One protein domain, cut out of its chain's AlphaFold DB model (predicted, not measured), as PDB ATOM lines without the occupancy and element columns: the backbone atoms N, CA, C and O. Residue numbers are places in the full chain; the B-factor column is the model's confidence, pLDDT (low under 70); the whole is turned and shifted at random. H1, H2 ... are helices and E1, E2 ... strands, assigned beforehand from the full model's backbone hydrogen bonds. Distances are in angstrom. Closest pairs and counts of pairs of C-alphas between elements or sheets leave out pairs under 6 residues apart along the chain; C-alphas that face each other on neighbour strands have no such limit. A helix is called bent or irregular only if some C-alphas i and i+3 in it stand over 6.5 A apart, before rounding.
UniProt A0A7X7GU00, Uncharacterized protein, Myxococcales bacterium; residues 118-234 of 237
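What this domain is: This is residues 118 to 234 of the 237 residues of an uncharacterized protein of Myxococcales bacterium (UniProt A0A7X7GU00). Look first for one large sheet of seven antiparallel strands, twisted and curved, with edge strand E1 at one side and the bent edge strand E4 at the other. Short helix H1 lies off the sheet beyond the start of E1, at one end of the long axis, while two short helices at the end of the printed part, H2 and H3, make a corner that only grazes the sheet. The printed part has 117 residues, with three named helices and seven named strands in the order H1 E1 E2 E3 E4 E5 E6 E7 H2 H3, and across the sheet the order is E1 E2 E3 E7 E6 E5 E4. The class is mixed, helices and strands; the whole is compact, with a radius of gyration of the C-alphas of 15.1 A, and it spans 44 by 31 by 26 A.

How they stand to each other: Begin with E3, residues 155 to 160, and E7, residues 215 to 219, antiparallel neighbours at 162 degrees; there N 157 and O 218 are 2.7 A apart, within hydrogen-bond range. On the other side of E3 comes E2, residues 141 to 148, where N 146 and O 156 are 2.8 A apart. Next, E1, residues 130 to 137, forms a hairpin with E2, and N 133 and O 145 are 2.8 A apart. E1, E2 and E3 are a meander, each strand the antiparallel neighbour of the one before. Go back to E7 and you find E6, residues 205 to 209, in a hairpin with it, with N 207 and O 217 at 2.9 A. E5, residues 187 to 196, follows across the sheet, with N 192 and O 208 at 2.8 A. Last comes E4, residues 174 to 184, in a hairpin with E5, with N 182 and O 189 at 2.8 A; E4, E5, E6 and E7 are the second meander. E4 bends by 79 degrees at residue 177, and from edge to edge the strands' lines turn by 82 degrees. H2, residues 223 to 226, grazes the sheet; its closest C-alpha pair with E3 is Val 155 and Tyr 223, 6.1 A. H3, residues 228 to 234, grazes it with residues 233 to 234, and the closest C-alphas of E5 and H3, those of His 193 and Ala 234, are 6.1 A apart. H2 and H3 touch only at the corner by their link, the C-alphas of Leu 224 and Arg 231 being closest at 5.5 A. H1, residues 121 to 126, is not on the sheet and touches no helix. In H1 every O i to N i+4 pair is within hydrogen-bond range; in H3 0 of 3 are, beside 2 of 4 O i to N i+3 pairs, and H2 is too short for an i+4 pair.

Where its parts are: Find C-alpha 130 at (241.243, 252.774, 402.140); from there E1 runs 22.8 A to C-alpha 137. E2 measures 23.7 A, E3 17.3 A, E6 13.7 A and E7 12.9 A. Find C-alpha 174 at (252.585, 277.901, 407.140), where E4 begins its 23.4 A; E5, at 27.9 A, comes after it. H1 measures 8.8 A and H2 5.3 A. H3 runs 10.6 A to C-alpha 234 at (240.675, 269.526, 411.716); it is neither bent nor irregular, but only just: C-alphas 229 and 232 are 6.5 A apart.

The domain as a whole: The two C-alphas farthest apart are those of Arg 125 and Gly 186, 46.5 A. The printed part has no cut. The link from E3 to E4, residues 161 to 173, is long, and E3 and E4 are apart. Mean pLDDT of the printed part is 89.8; residues 228 to 234, which make up H3, are under 70.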
ATOM      1  N   GLY A 118     241.503 247.589 402.795       88.06
ATOM      2  CA  GLY A 118     240.322 246.975 403.413       88.06
ATOM      3  C   GLY A 118     239.865 245.683 402.712       88.06
ATOM      4  O   GLY A 118     239.883 245.592 401.478       88.06
ATOM      5  N   ASP A 119     239.428 244.712 403.517       84.19
ATOM      6  CA  ASP A 119     239.167 243.327 403.093       84.19
ATOM      7  C   ASP A 119     237.779 243.101 402.463       84.19
ATOM      8  O   ASP A 119     237.453 241.989 402.045       84.19
ATOM      9  N   ASP A 120     236.942 244.138 402.370       90.25
ATOM     10  CA  ASP A 120     235.624 244.015 401.746       90.25
ATOM     11  C   ASP A 120     235.750 243.746 400.236       90.25
ATOM     12  O   ASP A 120     236.312 244.539 399.476       90.25
ATOM     13  N   ALA A 121     235.205 242.616 399.782       87.44
ATOM     14  CA  ALA A 121     235.365 242.157 398.405       87.44
ATOM     15  C   ALA A 121     234.648 243.051 397.375       87.44
ATOM     16  O   ALA A 121     235.105 243.158 396.232       87.44
ATOM     17  N   ALA A 122     233.533 243.693 397.741       88.44
ATOM     18  CA  ALA A 122     232.802 244.586 396.839       88.44
ATOM     19  C   ALA A 122     233.551 245.917 396.659       88.44
ATOM     20  O   ALA A 122     233.739 246.393 395.532       88.44
ATOM     21  N   ALA A 123     234.063 246.465 397.758       86.94
ATOM     22  CA  ALA A 123     234.943 247.619 397.791       86.94
ATOM     23  C   ALA A 123     236.260 247.341 397.057       86.94
ATOM     24  O   ALA A 123     236.721 248.183 396.294       86.94
ATOM     25  N   ALA A 124     236.830 246.140 397.196       88.12
ATOM     26  CA  ALA A 124     238.038 245.730 396.483       88.12
ATOM     27  C   ALA A 124     237.847 245.726 394.959       88.12
ATOM     28  O   ALA A 124     238.684 246.248 394.226       88.12
ATOM     29  N   ARG A 125     236.722 245.186 394.470       89.12
ATOM     30  CA  ARG A 125     236.399 245.161 393.030       89.12
ATOM     31  C   ARG A 125     236.253 246.559 392.434       89.12
ATOM     32  O   ARG A 125     236.589 246.766 391.273       89.12
ATOM     33  N   THR A 126     235.743 247.502 393.219       90.31
ATOM     34  CA  THR A 126     235.474 248.883 392.787       90.31
ATOM     35  C   THR A 126     236.556 249.873 393.219       90.31
ATOM     36  O   THR A 126     236.452 251.059 392.908       90.31
ATOM     37  N   LYS A 127     237.594 249.401 393.925       91.75
ATOM     38  CA  LYS A 127     238.636 250.210 394.579       91.75
ATOM     39  C   LYS A 127     238.091 251.249 395.569       91.75
ATOM     40  O   LYS A 127     238.784 252.193 395.940       91.75
ATOM     41  N   GLN A 128     236.850 251.097 396.024       91.88
ATOM     42  CA  GLN A 128     236.214 252.000 396.984       91.88
ATOM     43  C   GLN A 128     236.626 251.633 398.414       91.88
ATOM     44  O   GLN A 128     235.792 251.298 399.254       91.88
ATOM     45  N   ARG A 129     237.932 251.648 398.689       91.94
ATOM     46  CA  ARG A 129     238.498 251.302 399.996       91.94
ATOM     47  C   ARG A 129     239.733 252.126 400.325       91.94
ATOM     48  O   ARG A 129     240.445 252.617 399.450       91.94
ATOM     49  N   TRP A 130     240.002 252.219 401.622       93.00
ATOM     50  CA  TRP A 130     241.243 252.774 402.140       93.00
ATOM     51  C   TRP A 130     242.358 251.737 402.064       93.00
ATOM     52  O   TRP A 130     242.160 250.579 402.441       93.00
ATOM     53  N   CYS A 131     243.531 252.195 401.648       95.06
ATOM     54  CA  CYS A 131     244.783 251.459 401.705       95.06
ATOM     55  C   CYS A 131     245.759 252.160 402.650       95.06
ATOM     56  O   CYS A 131     245.747 253.391 402.769       95.06
ATOM     57  N   LYS A 132     246.602 251.379 403.324       95.62
ATOM     58  CA  LYS A 132     247.613 251.832 404.272       95.62
ATOM     59  C   LYS A 132     248.980 251.252 403.919       95.62
ATOM     60  O   LYS A 132     249.109 250.105 403.500       95.62
ATOM     61  N   VAL A 133     250.010 252.058 404.133       96.12
ATOM     62  CA  VAL A 133     251.411 251.642 404.126       96.12
ATOM     63  C   VAL A 133     252.061 252.141 405.409       96.12
ATOM     64  O   VAL A 133     251.861 253.293 405.785       96.12
ATOM     65  N   SER A 134     252.859 251.299 406.061       95.38
ATOM     66  CA  SER A 134     253.682 251.676 407.211       95.38
ATOM     67  C   SER A 134     255.145 251.365 406.906       95.38
ATOM     68  O   SER A 134     255.491 250.235 406.568       95.38
ATOM     69  N   ARG A 135     256.018 252.364 407.029       94.00
ATOM     70  CA  ARG A 135     257.460 252.238 406.799       94.00
ATOM     71  C   ARG A 135     258.217 252.568 408.077       94.00
ATOM     72  O   ARG A 135     258.159 253.699 408.552       94.00
ATOM     73  N   LYS A 136     258.955 251.596 408.613       93.31
ATOM     74  CA  LYS A 136     259.851 251.808 409.758       93.31
ATOM     75  C   LYS A 136     261.073 252.634 409.327       93.31
ATOM     76  O   LYS A 136     261.630 252.411 408.250       93.31
ATOM     77  N   VAL A 137     261.485 253.582 410.166       91.12
ATOM     78  CA  VAL A 137     262.598 254.513 409.926       91.12
ATOM     79  C   VAL A 137     263.638 254.311 411.020       91.12
ATOM     80  O   VAL A 137     263.655 255.019 412.026       91.12
ATOM     81  N   GLY A 138     264.468 253.276 410.850       87.25
ATOM     82  CA  GLY A 138     265.355 252.803 411.917       87.25
ATOM     83  C   GLY A 138     264.571 252.580 413.213       87.25
ATOM     84  O   GLY A 138     263.410 252.180 413.170       87.25
ATOM     85  N   ASP A 139     265.166 252.907 414.354       86.06
ATOM     86  CA  ASP A 139     264.466 252.881 415.647       86.06
ATOM     87  C   ASP A 139     263.801 254.218 416.008       86.06
ATOM     88  O   ASP A 139     263.178 254.338 417.060       86.06
ATOM     89  N   ALA A 140     263.894 255.221 415.127       83.81
ATOM     90  CA  ALA A 140     263.375 256.563 415.375       83.81
ATOM     91  C   ALA A 140     261.843 256.642 415.271       83.81
ATOM     92  O   ALA A 140     261.225 257.471 415.935       83.81
ATOM     93  N   GLY A 141     261.220 255.779 414.460       91.12
ATOM     94  CA  GLY A 141     259.765 255.707 414.369       91.12
ATOM     95  C   GLY A 141     259.246 255.080 413.081       91.12
ATOM     96  O   GLY A 141     259.920 254.277 412.431       91.12
ATOM     97  N   THR A 142     258.021 255.457 412.726       95.88
ATOM     98  CA  THR A 142     257.290 254.939 411.567       95.88
ATOM     99  C   THR A 142     256.682 256.094 410.783       95.88
ATOM    100  O   THR A 142     256.149 257.047 411.364       95.88
ATOM    101  N   PHE A 143     256.742 255.994 409.458       97.25
ATOM    102  CA  PHE A 143     255.977 256.823 408.537       97.25
ATOM    103  C   PHE A 143     254.799 256.015 408.011       97.25
ATOM    104  O   PHE A 143     254.974 254.938 407.443       97.25
ATOM    105  N   ASP A 144     253.598 256.540 408.201       97.12
ATOM    106  CA  ASP A 144     252.367 255.941 407.712       97.12
ATOM    107  C   ASP A 144     251.827 256.741 406.530       97.12
ATOM    108  O   ASP A 144     251.819 257.972 406.551       97.12
ATOM    109  N   VAL A 145     251.310 256.039 405.529       97.06
ATOM    110  CA  VAL A 145     250.543 256.596 404.414       97.06
ATOM    111  C   VAL A 145     249.183 255.929 404.422       97.06
ATOM    112  O   VAL A 145     249.092 254.712 404.557       97.06
ATOM    113  N   ARG A 146     248.119 256.707 404.275       95.56
ATOM    114  CA  ARG A 146     246.768 256.199 404.058       95.56
ATOM    115  C   ARG A 146     246.148 256.936 402.887       95.56
ATOM    116  O   ARG A 146     246.111 258.162 402.910       95.56
ATOM    117  N   TYR A 147     245.659 256.207 401.895       95.12
ATOM    118  CA  TYR A 147     245.084 256.787 400.683       95.12
ATOM    119  C   TYR A 147     243.838 256.027 400.226       95.12
ATOM    120  O   TYR A 147     243.639 254.867 400.598       95.12
ATOM    121  N   TRP A 148     242.986 256.694 399.454       94.19
ATOM    122  CA  TRP A 148     241.815 256.078 398.834       94.19
ATOM    123  C   TRP A 148     242.217 255.395 397.527       94.19
ATOM    124  O   TRP A 148     242.809 256.035 396.663       94.19
ATOM    125  N   GLU A 149     241.927 254.105 397.353       93.75
ATOM    126  CA  GLU A 149     242.448 253.361 396.196       93.75
ATOM    127  C   GLU A 149     241.865 253.849 394.858       93.75
ATOM    128  O   GLU A 149     242.575 253.882 393.851       93.75
ATOM    129  N   ALA A 150     240.591 254.255 394.832       92.88
ATOM    130  CA  ALA A 150     239.955 254.775 393.621       92.88
ATOM    131  C   ALA A 150     240.420 256.193 393.246       92.88
ATOM    132  O   ALA A 150     240.361 256.550 392.071       92.88
ATOM    133  N   ASP A 151     240.891 256.982 394.215       92.94
ATOM    134  CA  ASP A 151     241.490 258.301 393.985       92.94
ATOM    135  C   ASP A 151     242.672 258.526 394.942       92.94
ATOM    136  O   ASP A 151     242.504 259.095 396.027       92.94
ATOM    137  N   PRO A 152     243.886 258.094 394.553       91.06
ATOM    138  CA  PRO A 152     245.065 258.190 395.408       91.06
ATOM    139  C   PRO A 152     245.470 259.625 395.764       91.06
ATOM    140  O   PRO A 152     246.291 259.812 396.660       91.06
ATOM    141  N   LYS A 153     244.894 260.653 395.120       90.31
ATOM    142  CA  LYS A 153     245.097 262.052 395.528       90.31
ATOM    143  C   LYS A 153     244.497 262.336 396.899       90.31
ATOM    144  O   LYS A 153     244.954 263.254 397.575       90.31
ATOM    145  N   LEU A 154     243.511 261.556 397.335       93.62
ATOM    146  CA  LEU A 154     243.002 261.573 398.699       93.62
ATOM    147  C   LEU A 154     243.979 260.796 399.578       93.62
ATOM    148  O   LEU A 154     243.812 259.598 399.815       93.62
ATOM    149  N   VAL A 155     244.993 261.494 400.091       95.25
ATOM    150  CA  VAL A 155     246.079 260.900 400.871       95.25
ATOM    151  C   VAL A 155     246.362 261.657 402.162       95.25
ATOM    152  O   VAL A 155     246.313 262.886 402.223       95.25
ATOM    153  N   ARG A 156     246.739 260.891 403.186       95.62
ATOM    154  CA  ARG A 156     247.299 261.363 404.447       95.62
ATOM    155  C   ARG A 156     248.591 260.629 404.769       95.62
ATOM    156  O   ARG A 156     248.618 259.403 404.843       95.62
ATOM    157  N   PHE A 157     249.616 261.398 405.079       96.62
ATOM    158  CA  PHE A 157     250.869 260.967 405.668       96.62
ATOM    159  C   PHE A 157     250.852 261.265 407.164       96.62
ATOM    160  O   PHE A 157     250.313 262.289 407.590       96.62
ATOM    161  N   SER A 158     251.429 260.393 407.981       96.12
ATOM    162  CA  SER A 158     251.526 260.645 409.415       96.12
ATOM    163  C   SER A 158     252.757 260.034 410.056       96.12
ATOM    164  O   SER A 158     253.284 259.028 409.588       96.12
ATOM    165  N   THR A 159     253.187 260.641 411.157       96.88
ATOM    166  CA  THR A 159     254.255 260.120 412.009       96.88
ATOM    167  C   THR A 159     254.120 260.645 413.436       96.88
ATOM    168  O   THR A 159     253.451 261.654 413.651       96.88
ATOM    169  N   ASN A 160     254.753 259.986 414.406       94.69
ATOM    170  CA  ASN A 160     254.845 260.486 415.776       94.69
ATOM    171  C   ASN A 160     256.097 261.348 415.913       94.69
ATOM    172  O   ASN A 160     257.197 260.902 415.587       94.69
ATOM    173  N   LEU A 161     255.928 262.576 416.390       92.31
ATOM    174  CA  LEU A 161     257.036 263.511 416.499       92.31
ATOM    175  C   LEU A 161     257.856 263.251 417.770       92.31
ATOM    176  O   LEU A 161     257.288 263.127 418.859       92.31
ATOM    177  N   PRO A 162     259.197 263.210 417.679       90.06
ATOM    178  CA  PRO A 162     260.060 262.947 418.832       90.06
ATOM    179  C   PRO A 162     260.104 264.111 419.837       90.06
ATOM    180  O   PRO A 162     260.496 263.913 420.990       90.06
ATOM    181  N   LYS A 163     259.680 265.311 419.423       90.38
ATOM    182  CA  LYS A 163     259.535 266.520 420.245       90.38
ATOM    183  C   LYS A 163     258.232 267.244 419.884       90.38
ATOM    184  O   LYS A 163     257.620 266.945 418.862       90.38
ATOM    185  N   ALA A 164     257.801 268.162 420.746       90.50
ATOM    186  CA  ALA A 164     256.715 269.082 420.420       90.50
ATOM    187  C   ALA A 164     257.096 269.922 419.190       90.50
ATOM    188  O   ALA A 164     258.251 270.326 419.084       90.50
ATOM    189  N   ALA A 165     256.141 270.168 418.292       91.12
ATOM    190  CA  ALA A 165     256.369 270.942 417.074       91.12
ATOM    191  C   ALA A 165     255.179 271.851 416.738       91.12
ATOM    192  O   ALA A 165     254.026 271.517 417.049       91.12
ATOM    193  N   SER A 166     255.466 272.967 416.075       92.19
ATOM    194  CA  SER A 166     254.504 273.799 415.351       92.19
ATOM    195  C   SER A 166     254.367 273.351 413.888       92.19
ATOM    196  O   SER A 166     254.914 272.330 413.466       92.19
ATOM    197  N   CYS A 167     253.602 274.103 413.095       92.75
ATOM    198  CA  CYS A 167     253.474 273.847 411.662       92.75
ATOM    199  C   CYS A 167     254.751 274.201 410.889       92.75
ATOM    200  O   CYS A 167     255.132 273.481 409.969       92.75
ATOM    201  N   GLU A 168     255.427 275.281 411.276       92.25
ATOM    202  CA  GLU A 168     256.669 275.754 410.657       92.25
ATOM    203  C   GLU A 168     257.839 274.797 410.910       92.25
ATOM    204  O   GLU A 168     258.694 274.617 410.039       92.25
ATOM    205  N   ASP A 169     257.830 274.109 412.056       92.25
ATOM    206  CA  ASP A 169     258.815 273.077 412.397       92.25
ATOM    207  C   ASP A 169     258.820 271.906 411.397       92.25
ATOM    208  O   ASP A 169     259.815 271.188 411.301       92.25
ATOM    209  N   LEU A 170     257.760 271.734 410.591       90.94
ATOM    210  CA  LEU A 170     257.704 270.766 409.485       90.94
ATOM    211  C   LEU A 170     258.371 271.267 408.186       90.94
ATOM    212  O   LEU A 170     258.114 270.735 407.105       90.94
ATOM    213  N   GLY A 171     259.240 272.274 408.269       79.56
ATOM    214  CA  GLY A 171     260.176 272.619 407.194       79.56
ATOM    215  C   GLY A 171     259.616 273.542 406.110       79.56
ATOM    216  O   GLY A 171     260.058 273.478 404.962       79.56
ATOM    217  N   GLY A 172     258.657 274.408 406.443       85.62
ATOM    218  CA  GLY A 172     258.081 275.346 405.481       85.62
ATOM    219  C   GLY A 172     257.360 276.526 406.120       85.62
ATOM    220  O   GLY A 172     257.132 276.565 407.325       85.62
ATOM    221  N   SER A 173     256.984 277.494 405.289       92.12
ATOM    222  CA  SER A 173     256.055 278.549 405.694       92.12
ATOM    223  C   SER A 173     254.649 277.967 405.814       92.12
ATOM    224  O   SER A 173     254.224 277.180 404.964       92.12
ATOM    225  N   ALA A 174     253.932 278.363 406.860       94.75
ATOM    226  CA  ALA A 174     252.585 277.901 407.140       94.75
ATOM    227  C   ALA A 174     251.674 279.082 407.484       94.75
ATOM    228  O   ALA A 174     252.118 280.127 407.957       94.75
ATOM    229  N   THR A 175     250.380 278.922 407.236       95.00
ATOM    230  CA  THR A 175     249.337 279.796 407.773       95.00
ATOM    231  C   THR A 175     248.475 278.970 408.708       95.00
ATOM    232  O   THR A 175     247.860 277.991 408.285       95.00
ATOM    233  N   VAL A 176     248.442 279.348 409.987       93.50
ATOM    234  CA  VAL A 176     247.586 278.695 410.982       93.50
ATOM    235  C   VAL A 176     246.132 279.034 410.668       93.50
ATOM    236  O   VAL A 176     245.701 280.173 410.821       93.50
ATOM    237  N   VAL A 177     245.374 278.026 410.244       91.62
ATOM    238  CA  VAL A 177     243.938 278.124 409.952       91.62
ATOM    239  C   VAL A 177     243.134 278.086 411.248       91.62
ATOM    240  O   VAL A 177     242.195 278.855 411.435       91.62
ATOM    241  N   LYS A 178     243.496 277.175 412.160       89.88
ATOM    242  CA  LYS A 178     242.840 277.012 413.463       89.88
ATOM    243  C   LYS A 178     243.835 276.493 414.494       89.88
ATOM    244  O   LYS A 178     244.722 275.706 414.169       89.88
ATOM    245  N   SER A 179     243.652 276.884 415.752       92.56
ATOM    246  CA  SER A 179     244.335 276.265 416.888       92.56
ATOM    247  C   SER A 179     243.370 276.049 418.050       92.56
ATOM    248  O   SER A 179     242.380 276.771 418.179       92.56
ATOM    249  N   TRP A 180     243.606 275.013 418.849       92.69
ATOM    250  CA  TRP A 180     242.786 274.670 420.014       92.69
ATOM    251  C   TRP A 180     243.580 273.823 421.003       92.69
ATOM    252  O   TRP A 180     244.628 273.275 420.662       92.69
ATOM    253  N   ASP A 181     243.098 273.730 422.238       91.81
ATOM    254  CA  ASP A 181     243.714 272.893 423.262       91.81
ATOM    255  C   ASP A 181     243.194 271.456 423.177       91.81
ATOM    256  O   ASP A 181     242.007 271.210 422.965       91.81
ATOM    257  N   VAL A 182     244.098 270.497 423.349       89.44
ATOM    258  CA  VAL A 182     243.794 269.066 423.427       89.44
ATOM    259  C   VAL A 182     244.450 268.468 424.663       89.44
ATOM    260  O   VAL A 182     245.492 268.942 425.114       89.44
ATOM    261  N   SER A 183     243.864 267.408 425.214       87.44
ATOM    262  CA  SER A 183     244.477 266.673 426.323       87.44
ATOM    263  C   SER A 183     245.791 266.025 425.882       87.44
ATOM    264  O   SER A 183     245.859 265.383 424.831       87.44
ATOM    265  N   ALA A 184     246.826 266.174 426.703       83.94
ATOM    266  CA  ALA A 184     248.143 265.586 426.502       83.94
ATOM    267  C   ALA A 184     248.688 265.037 427.827       83.94
ATOM    268  O   ALA A 184     248.196 265.352 428.913       83.94
ATOM    269  N   THR A 185     249.720 264.200 427.756       78.75
ATOM    270  CA  THR A 185     250.396 263.704 428.959       78.75
ATOM    271  C   THR A 185     250.950 264.884 429.759       78.75
ATOM    272  O   THR A 185     251.816 265.604 429.272       78.75
ATOM    273  N   GLY A 186     250.445 265.085 430.979       76.94
ATOM    274  CA  GLY A 186     250.864 266.184 431.856       76.94
ATOM    275  C   GLY A 186     250.044 267.477 431.750       76.94
ATOM    276  O   GLY A 186     250.409 268.449 432.402       76.94
ATOM    277  N   GLY A 187     248.942 267.510 430.986       86.00
ATOM    278  CA  GLY A 187     248.037 268.666 430.954       86.00
ATOM    279  C   GLY A 187     247.319 268.853 429.618       86.00
ATOM    280  O   GLY A 187     246.803 267.901 429.030       86.00
ATOM    281  N   SER A 188     247.272 270.094 429.138       89.69
ATOM    282  CA  SER A 188     246.798 270.441 427.797       89.69
ATOM    283  C   SER A 188     247.969 270.790 426.877       89.69
ATOM    284  O   SER A 188     248.989 271.321 427.314       89.69
ATOM    285  N   ALA A 189     247.821 270.493 425.589       91.88
ATOM    286  CA  ALA A 189     248.737 270.918 424.538       91.88
ATOM    287  C   ALA A 189     247.967 271.631 423.428       91.88
ATOM    288  O   ALA A 189     246.820 271.289 423.138       91.88
ATOM    289  N   LYS A 190     248.614 272.588 422.761       92.88
ATOM    290  CA  LYS A 190     248.035 273.241 421.585       92.88
ATOM    291  C   LYS A 190     248.122 272.324 420.370       92.88
ATOM    292  O   LYS A 190     249.183 271.777 420.060       92.88
ATOM    293  N   ARG A 191     247.006 272.184 419.665       93.19
ATOM    294  CA  ARG A 191     246.918 271.596 418.331       93.19
ATOM    295  C   ARG A 191     246.719 272.700 417.308       93.19
ATOM    296  O   ARG A 191     245.959 273.635 417.545       93.19
ATOM    297  N   PHE A 192     247.389 272.559 416.177       93.31
ATOM    298  CA  PHE A 192     247.367 273.499 415.068       93.31
ATOM    299  C   PHE A 192     246.889 272.783 413.813       93.31
ATOM    300  O   PHE A 192     247.325 271.666 413.533       93.31
ATOM    301  N   HIS A 193     246.004 273.437 413.067       92.94
ATOM    302  CA  HIS A 193     245.653 273.100 411.697       92.94
ATOM    303  C   HIS A 193     246.158 274.226 410.799       92.94
ATOM    304  O   HIS A 193     245.814 275.389 411.026       92.94
ATOM    305  N   CYS A 194     246.978 273.887 409.810       94.06
ATOM    306  CA  CYS A 194     247.682 274.851 408.981       94.06
ATOM    307  C   CYS A 194     247.600 274.510 407.497       94.06
ATOM    308  O   CYS A 194     247.663 273.337 407.122       94.06
ATOM    309  N   ASP A 195     247.551 275.549 406.668       94.75
ATOM    310  CA  ASP A 195     247.817 275.460 405.236       94.75
ATOM    311  C   ASP A 195     249.311 275.740 405.001       94.75
ATOM    312  O   ASP A 195     249.838 276.770 405.433       94.75
ATOM    313  N   MET A 196     250.016 274.827 404.329       95.94
ATOM    314  CA  MET A 196     251.445 274.982 404.038       95.94
ATOM    315  C   MET A 196     251.640 275.831 402.783       95.94
ATOM    316  O   MET A 196     251.282 275.428 401.671       95.94
ATOM    317  N   THR A 197     252.243 277.003 402.950       95.25
ATOM    318  CA  THR A 197     252.423 278.005 401.891       95.25
ATOM    319  C   THR A 197     253.792 277.934 401.217       95.25
ATOM    320  O   THR A 197     253.957 278.471 400.122       95.25
ATOM    321  N   GLY A 198     254.756 277.216 401.804       93.12
ATOM    322  CA  GLY A 198     256.086 277.012 401.227       93.12
ATOM    323  C   GLY A 198     256.772 275.727 401.695       93.12
ATOM    324  O   GLY A 198     256.245 274.985 402.522       93.12
ATOM    325  N   GLY A 199     257.969 275.472 401.161       92.69
ATOM    326  CA  GLY A 199     258.775 274.292 401.490       92.69
ATOM    327  C   GLY A 199     258.272 272.982 400.855       92.69
ATOM    328  O   GLY A 199     257.409 273.005 399.975       92.69
ATOM    329  N   PRO A 200     258.791 271.818 401.292       93.25
ATOM    330  CA  PRO A 200     258.460 270.506 400.716       93.25
ATOM    331  C   PRO A 200     256.971 270.140 400.811       93.25
ATOM    332  O   PRO A 200     256.451 269.366 400.003       93.25
ATOM    333  N   LEU A 201     256.274 270.709 401.796       95.50
ATOM    334  CA  LEU A 201     254.860 270.454 402.049       95.50
ATOM    335  C   LEU A 201     253.922 271.455 401.361       95.50
ATOM    336  O   LEU A 201     252.720 271.397 401.593       95.50
ATOM    337  N   GLN A 202     254.429 272.358 400.514       95.62
ATOM    338  CA  GLN A 202     253.619 273.402 399.879       95.62
ATOM    339  C   GLN A 202     252.347 272.845 399.212       95.62
ATOM    340  O   GLN A 202     252.399 271.891 398.422       95.62
ATOM    341  N   GLY A 203     251.207 273.474 399.508       93.19
ATOM    342  CA  GLY A 203     249.888 273.095 398.993       93.19
ATOM    343  C   GLY A 203     249.233 271.923 399.729       93.19
ATOM    344  O   GLY A 203     248.175 271.463 399.305       93.19
ATOM    345  N   LEU A 204     249.845 271.425 400.806       95.19
ATOM    346  CA  LEU A 204     249.251 270.438 401.704       95.19
ATOM    347  C   LEU A 204     248.738 271.104 402.979       95.19
ATOM    348  O   LEU A 204     249.129 272.218 403.335       95.19
ATOM    349  N   ARG A 205     247.878 270.378 403.687       93.81
ATOM    350  CA  ARG A 205     247.389 270.746 405.011       93.81
ATOM    351  C   ARG A 205     248.060 269.913 406.079       93.81
ATOM    352  O   ARG A 205     248.343 268.731 405.872       93.81
ATOM    353  N   VAL A 206     248.295 270.535 407.224       94.19
ATOM    354  CA  VAL A 206     248.964 269.923 408.368       94.19
ATOM    355  C   VAL A 206     248.081 270.023 409.594       94.19
ATOM    356  O   VAL A 206     247.562 271.093 409.898       94.19
ATOM    357  N   VAL A 207     247.980 268.926 410.339       93.38
ATOM    358  CA  VAL A 207     247.537 268.944 411.732       93.38
ATOM    359  C   VAL A 207     248.670 268.434 412.608       93.38
ATOM    360  O   VAL A 207     249.142 267.310 412.430       93.38
ATOM    361  N   VAL A 208     249.096 269.249 413.566       93.88
ATOM    362  CA  VAL A 208     250.192 268.933 414.487       93.88
ATOM    363  C   VAL A 208     249.818 269.339 415.904       93.88
ATOM    364  O   VAL A 208     249.074 270.293 416.118       93.88
ATOM    365  N   THR A 209     250.297 268.583 416.887       92.44
ATOM    366  CA  THR A 209     250.123 268.917 418.305       92.44
ATOM    367  C   THR A 209     251.486 269.231 418.896       92.44
ATOM    368  O   THR A 209     252.412 268.436 418.739       92.44
ATOM    369  N   ALA A 210     251.595 270.341 419.622       92.81
ATOM    370  CA  ALA A 210     252.803 270.736 420.337       92.81
ATOM    371  C   ALA A 210     252.996 269.890 421.610       92.81
ATOM    372  O   ALA A 210     252.986 270.396 422.729       92.81
ATOM    373  N   ALA A 211     253.148 268.578 421.436       91.38
ATOM    374  CA  ALA A 211     253.431 267.618 422.493       91.38
ATOM    375  C   ALA A 211     254.365 266.518 421.976       91.38
ATOM    376  O   ALA A 211     254.247 266.059 420.839       91.38
ATOM    377  N   LYS A 212     255.291 266.070 422.828       89.31
ATOM    378  CA  LYS A 212     256.195 264.957 422.515       89.31
ATOM    379  C   LYS A 212     255.402 263.673 422.260       89.31
ATOM    380  O   LYS A 212     254.491 263.347 423.015       89.31
ATOM    381  N   GLY A 213     255.775 262.937 421.217       88.62
ATOM    382  CA  GLY A 213     255.128 261.687 420.822       88.62
ATOM    383  C   GLY A 213     253.769 261.873 420.149       88.62
ATOM    384  O   GLY A 213     253.152 260.883 419.762       88.62
ATOM    385  N   ALA A 214     253.292 263.113 419.991       90.50
ATOM    386  CA  ALA A 214     252.038 263.360 419.307       90.50
ATOM    387  C   ALA A 214     252.168 263.104 417.804       90.50
ATOM    388  O   ALA A 214     253.222 263.304 417.195       90.50
ATOM    389  N   GLN A 215     251.062 262.674 417.207       91.00
ATOM    390  CA  GLN A 215     251.009 262.413 415.781       91.00
ATOM    391  C   GLN A 215     250.908 263.728 415.000       91.00
ATOM    392  O   GLN A 215     250.056 264.576 415.286       91.00
ATOM    393  N   ALA A 216     251.770 263.879 414.002       94.38
ATOM    394  CA  ALA A 216     251.615 264.845 412.930       94.38
ATOM    395  C   ALA A 216     250.890 264.183 411.758       94.38
ATOM    396  O   ALA A 216     251.174 263.035 411.403       94.38
ATOM    397  N   HIS A 217     249.976 264.922 411.143       94.50
ATOM    398  CA  HIS A 217     249.262 264.524 409.940       94.50
ATOM    399  C   HIS A 217     249.507 265.552 408.844       94.50
ATOM    400  O   HIS A 217     249.319 266.741 409.073       94.50
ATOM    401  N   VAL A 218     249.866 265.085 407.653       95.44
ATOM    402  CA  VAL A 218     249.989 265.902 406.443       95.44
ATOM    403  C   VAL A 218     249.084 265.296 405.385       95.44
ATOM    404  O   VAL A 218     249.188 264.104 405.111       95.44
ATOM    405  N   PHE A 219     248.180 266.064 404.800       93.94
ATOM    406  CA  PHE A 219     247.184 265.525 403.875       93.94
ATOM    407  C   PHE A 219     246.872 266.491 402.738       93.94
ATOM    408  O   PHE A 219     247.110 267.698 402.837       93.94
ATOM    409  N   SER A 220     246.354 265.944 401.638       93.38
ATOM    410  CA  SER A 220     245.827 266.759 400.546       93.38
ATOM    411  C   SER A 220     244.587 267.539 401.002       93.38
ATOM    412  O   SER A 220     243.844 267.054 401.862       93.38
ATOM    413  N   PRO A 221     244.339 268.746 400.465       88.75
ATOM    414  CA  PRO A 221     243.216 269.583 400.889       88.75
ATOM    415  C   PRO A 221     241.855 268.875 400.858       88.75
ATOM    416  O   PRO A 221     241.047 269.065 401.769       88.75
ATOM    417  N   GLU A 222     241.623 268.029 399.855       87.50
ATOM    418  CA  GLU A 222     240.367 267.311 399.619       87.50
ATOM    419  C   GLU A 222     240.192 266.086 400.531       87.50
ATOM    420  O   GLU A 222     239.080 265.582 400.692       87.50
ATOM    421  N   TYR A 223     241.267 265.611 401.172       87.81
ATOM    422  CA  TYR A 223     241.254 264.395 401.987       87.81
ATOM    423  C   TYR A 223     240.231 264.444 403.128       87.81
ATOM    424  O   TYR A 223     239.517 263.471 403.372       87.81
ATOM    425  N   LEU A 224     240.144 265.578 403.829       81.25
ATOM    426  CA  LEU A 224     239.241 265.734 404.974       81.25
ATOM    427  C   LEU A 224     237.766 265.708 404.574       81.25
ATOM    428  O   LEU A 224     236.926 265.321 405.382       81.25
ATOM    429  N   GLU A 225     237.443 266.110 403.346       77.88
ATOM    430  CA  GLU A 225     236.068 266.050 402.853       77.88
ATOM    431  C   GLU A 225     235.647 264.619 402.515       77.88
ATOM    432  O   GLU A 225     234.478 264.265 402.676       77.88
ATOM    433  N   ALA A 226     236.607 263.787 402.109       79.06
ATOM    434  CA  ALA A 226     236.384 262.384 401.791       79.06
ATOM    435  C   ALA A 226     236.358 261.469 403.027       79.06
ATOM    436  O   ALA A 226     235.660 260.455 403.021       79.06
ATOM    437  N   ASP A 227     237.091 261.801 404.096       78.06
ATOM    438  CA  ASP A 227     237.101 261.021 405.336       78.06
ATOM    439  C   ASP A 227     236.398 261.761 406.483       78.06
ATOM    440  O   ASP A 227     237.004 262.502 407.264       78.06
ATOM    441  N   ALA A 228     235.098 261.488 406.633       69.00
ATOM    442  CA  ALA A 228     234.274 262.030 407.710       69.00
ATOM    443  C   ALA A 228     234.838 261.726 409.114       69.00
ATOM    444  O   ALA A 228     234.672 262.537 410.026       69.00
ATOM    445  N   ALA A 229     235.548 260.604 409.295       66.50
ATOM    446  CA  ALA A 229     236.162 260.257 410.575       66.50
ATOM    447  C   ALA A 229     237.377 261.138 410.900       66.50
ATOM    448  O   ALA A 229     237.781 261.194 412.064       66.50
ATOM    449  N   LEU A 230     237.955 261.829 409.909       66.69
ATOM    450  CA  LEU A 230     239.098 262.727 410.077       66.69
ATOM    451  C   LEU A 230     238.729 264.214 410.122       66.69
ATOM    452  O   LEU A 230     239.529 264.996 410.637       66.69
ATOM    453  N   ARG A 231     237.501 264.605 409.747       67.62
ATOM    454  CA  ARG A 231     236.991 265.977 409.969       67.62
ATOM    455  C   ARG A 231     237.149 266.435 411.423       67.62
ATOM    456  O   ARG A 231     237.592 267.556 411.662       67.62
ATOM    457  N   LYS A 232     236.923 265.535 412.388       67.06
ATOM    458  CA  LYS A 232     237.106 265.789 413.834       67.06
ATOM    459  C   LYS A 232     238.538 266.161 414.247       67.06
ATOM    460  O   LYS A 232     238.752 266.698 415.323       67.06
ATOM    461  N   TYR A 233     239.543 265.852 413.422       61.78
ATOM    462  CA  TYR A 233     240.936 266.222 413.699       61.78
ATOM    463  C   TYR A 233     241.281 267.628 413.200       61.78
ATOM    464  O   TYR A 233     242.262 268.195 413.671       61.78
ATOM    465  N   ALA A 234     240.495 268.185 412.275       60.59
ATOM    466  CA  ALA A 234     240.675 269.526 411.716       60.59
ATOM    467  C   ALA A 234     239.685 270.556 412.287       60.59
ATOM    468  O   ALA A 234     239.824 271.757 412.050       60.59
TER     469      ALA A 234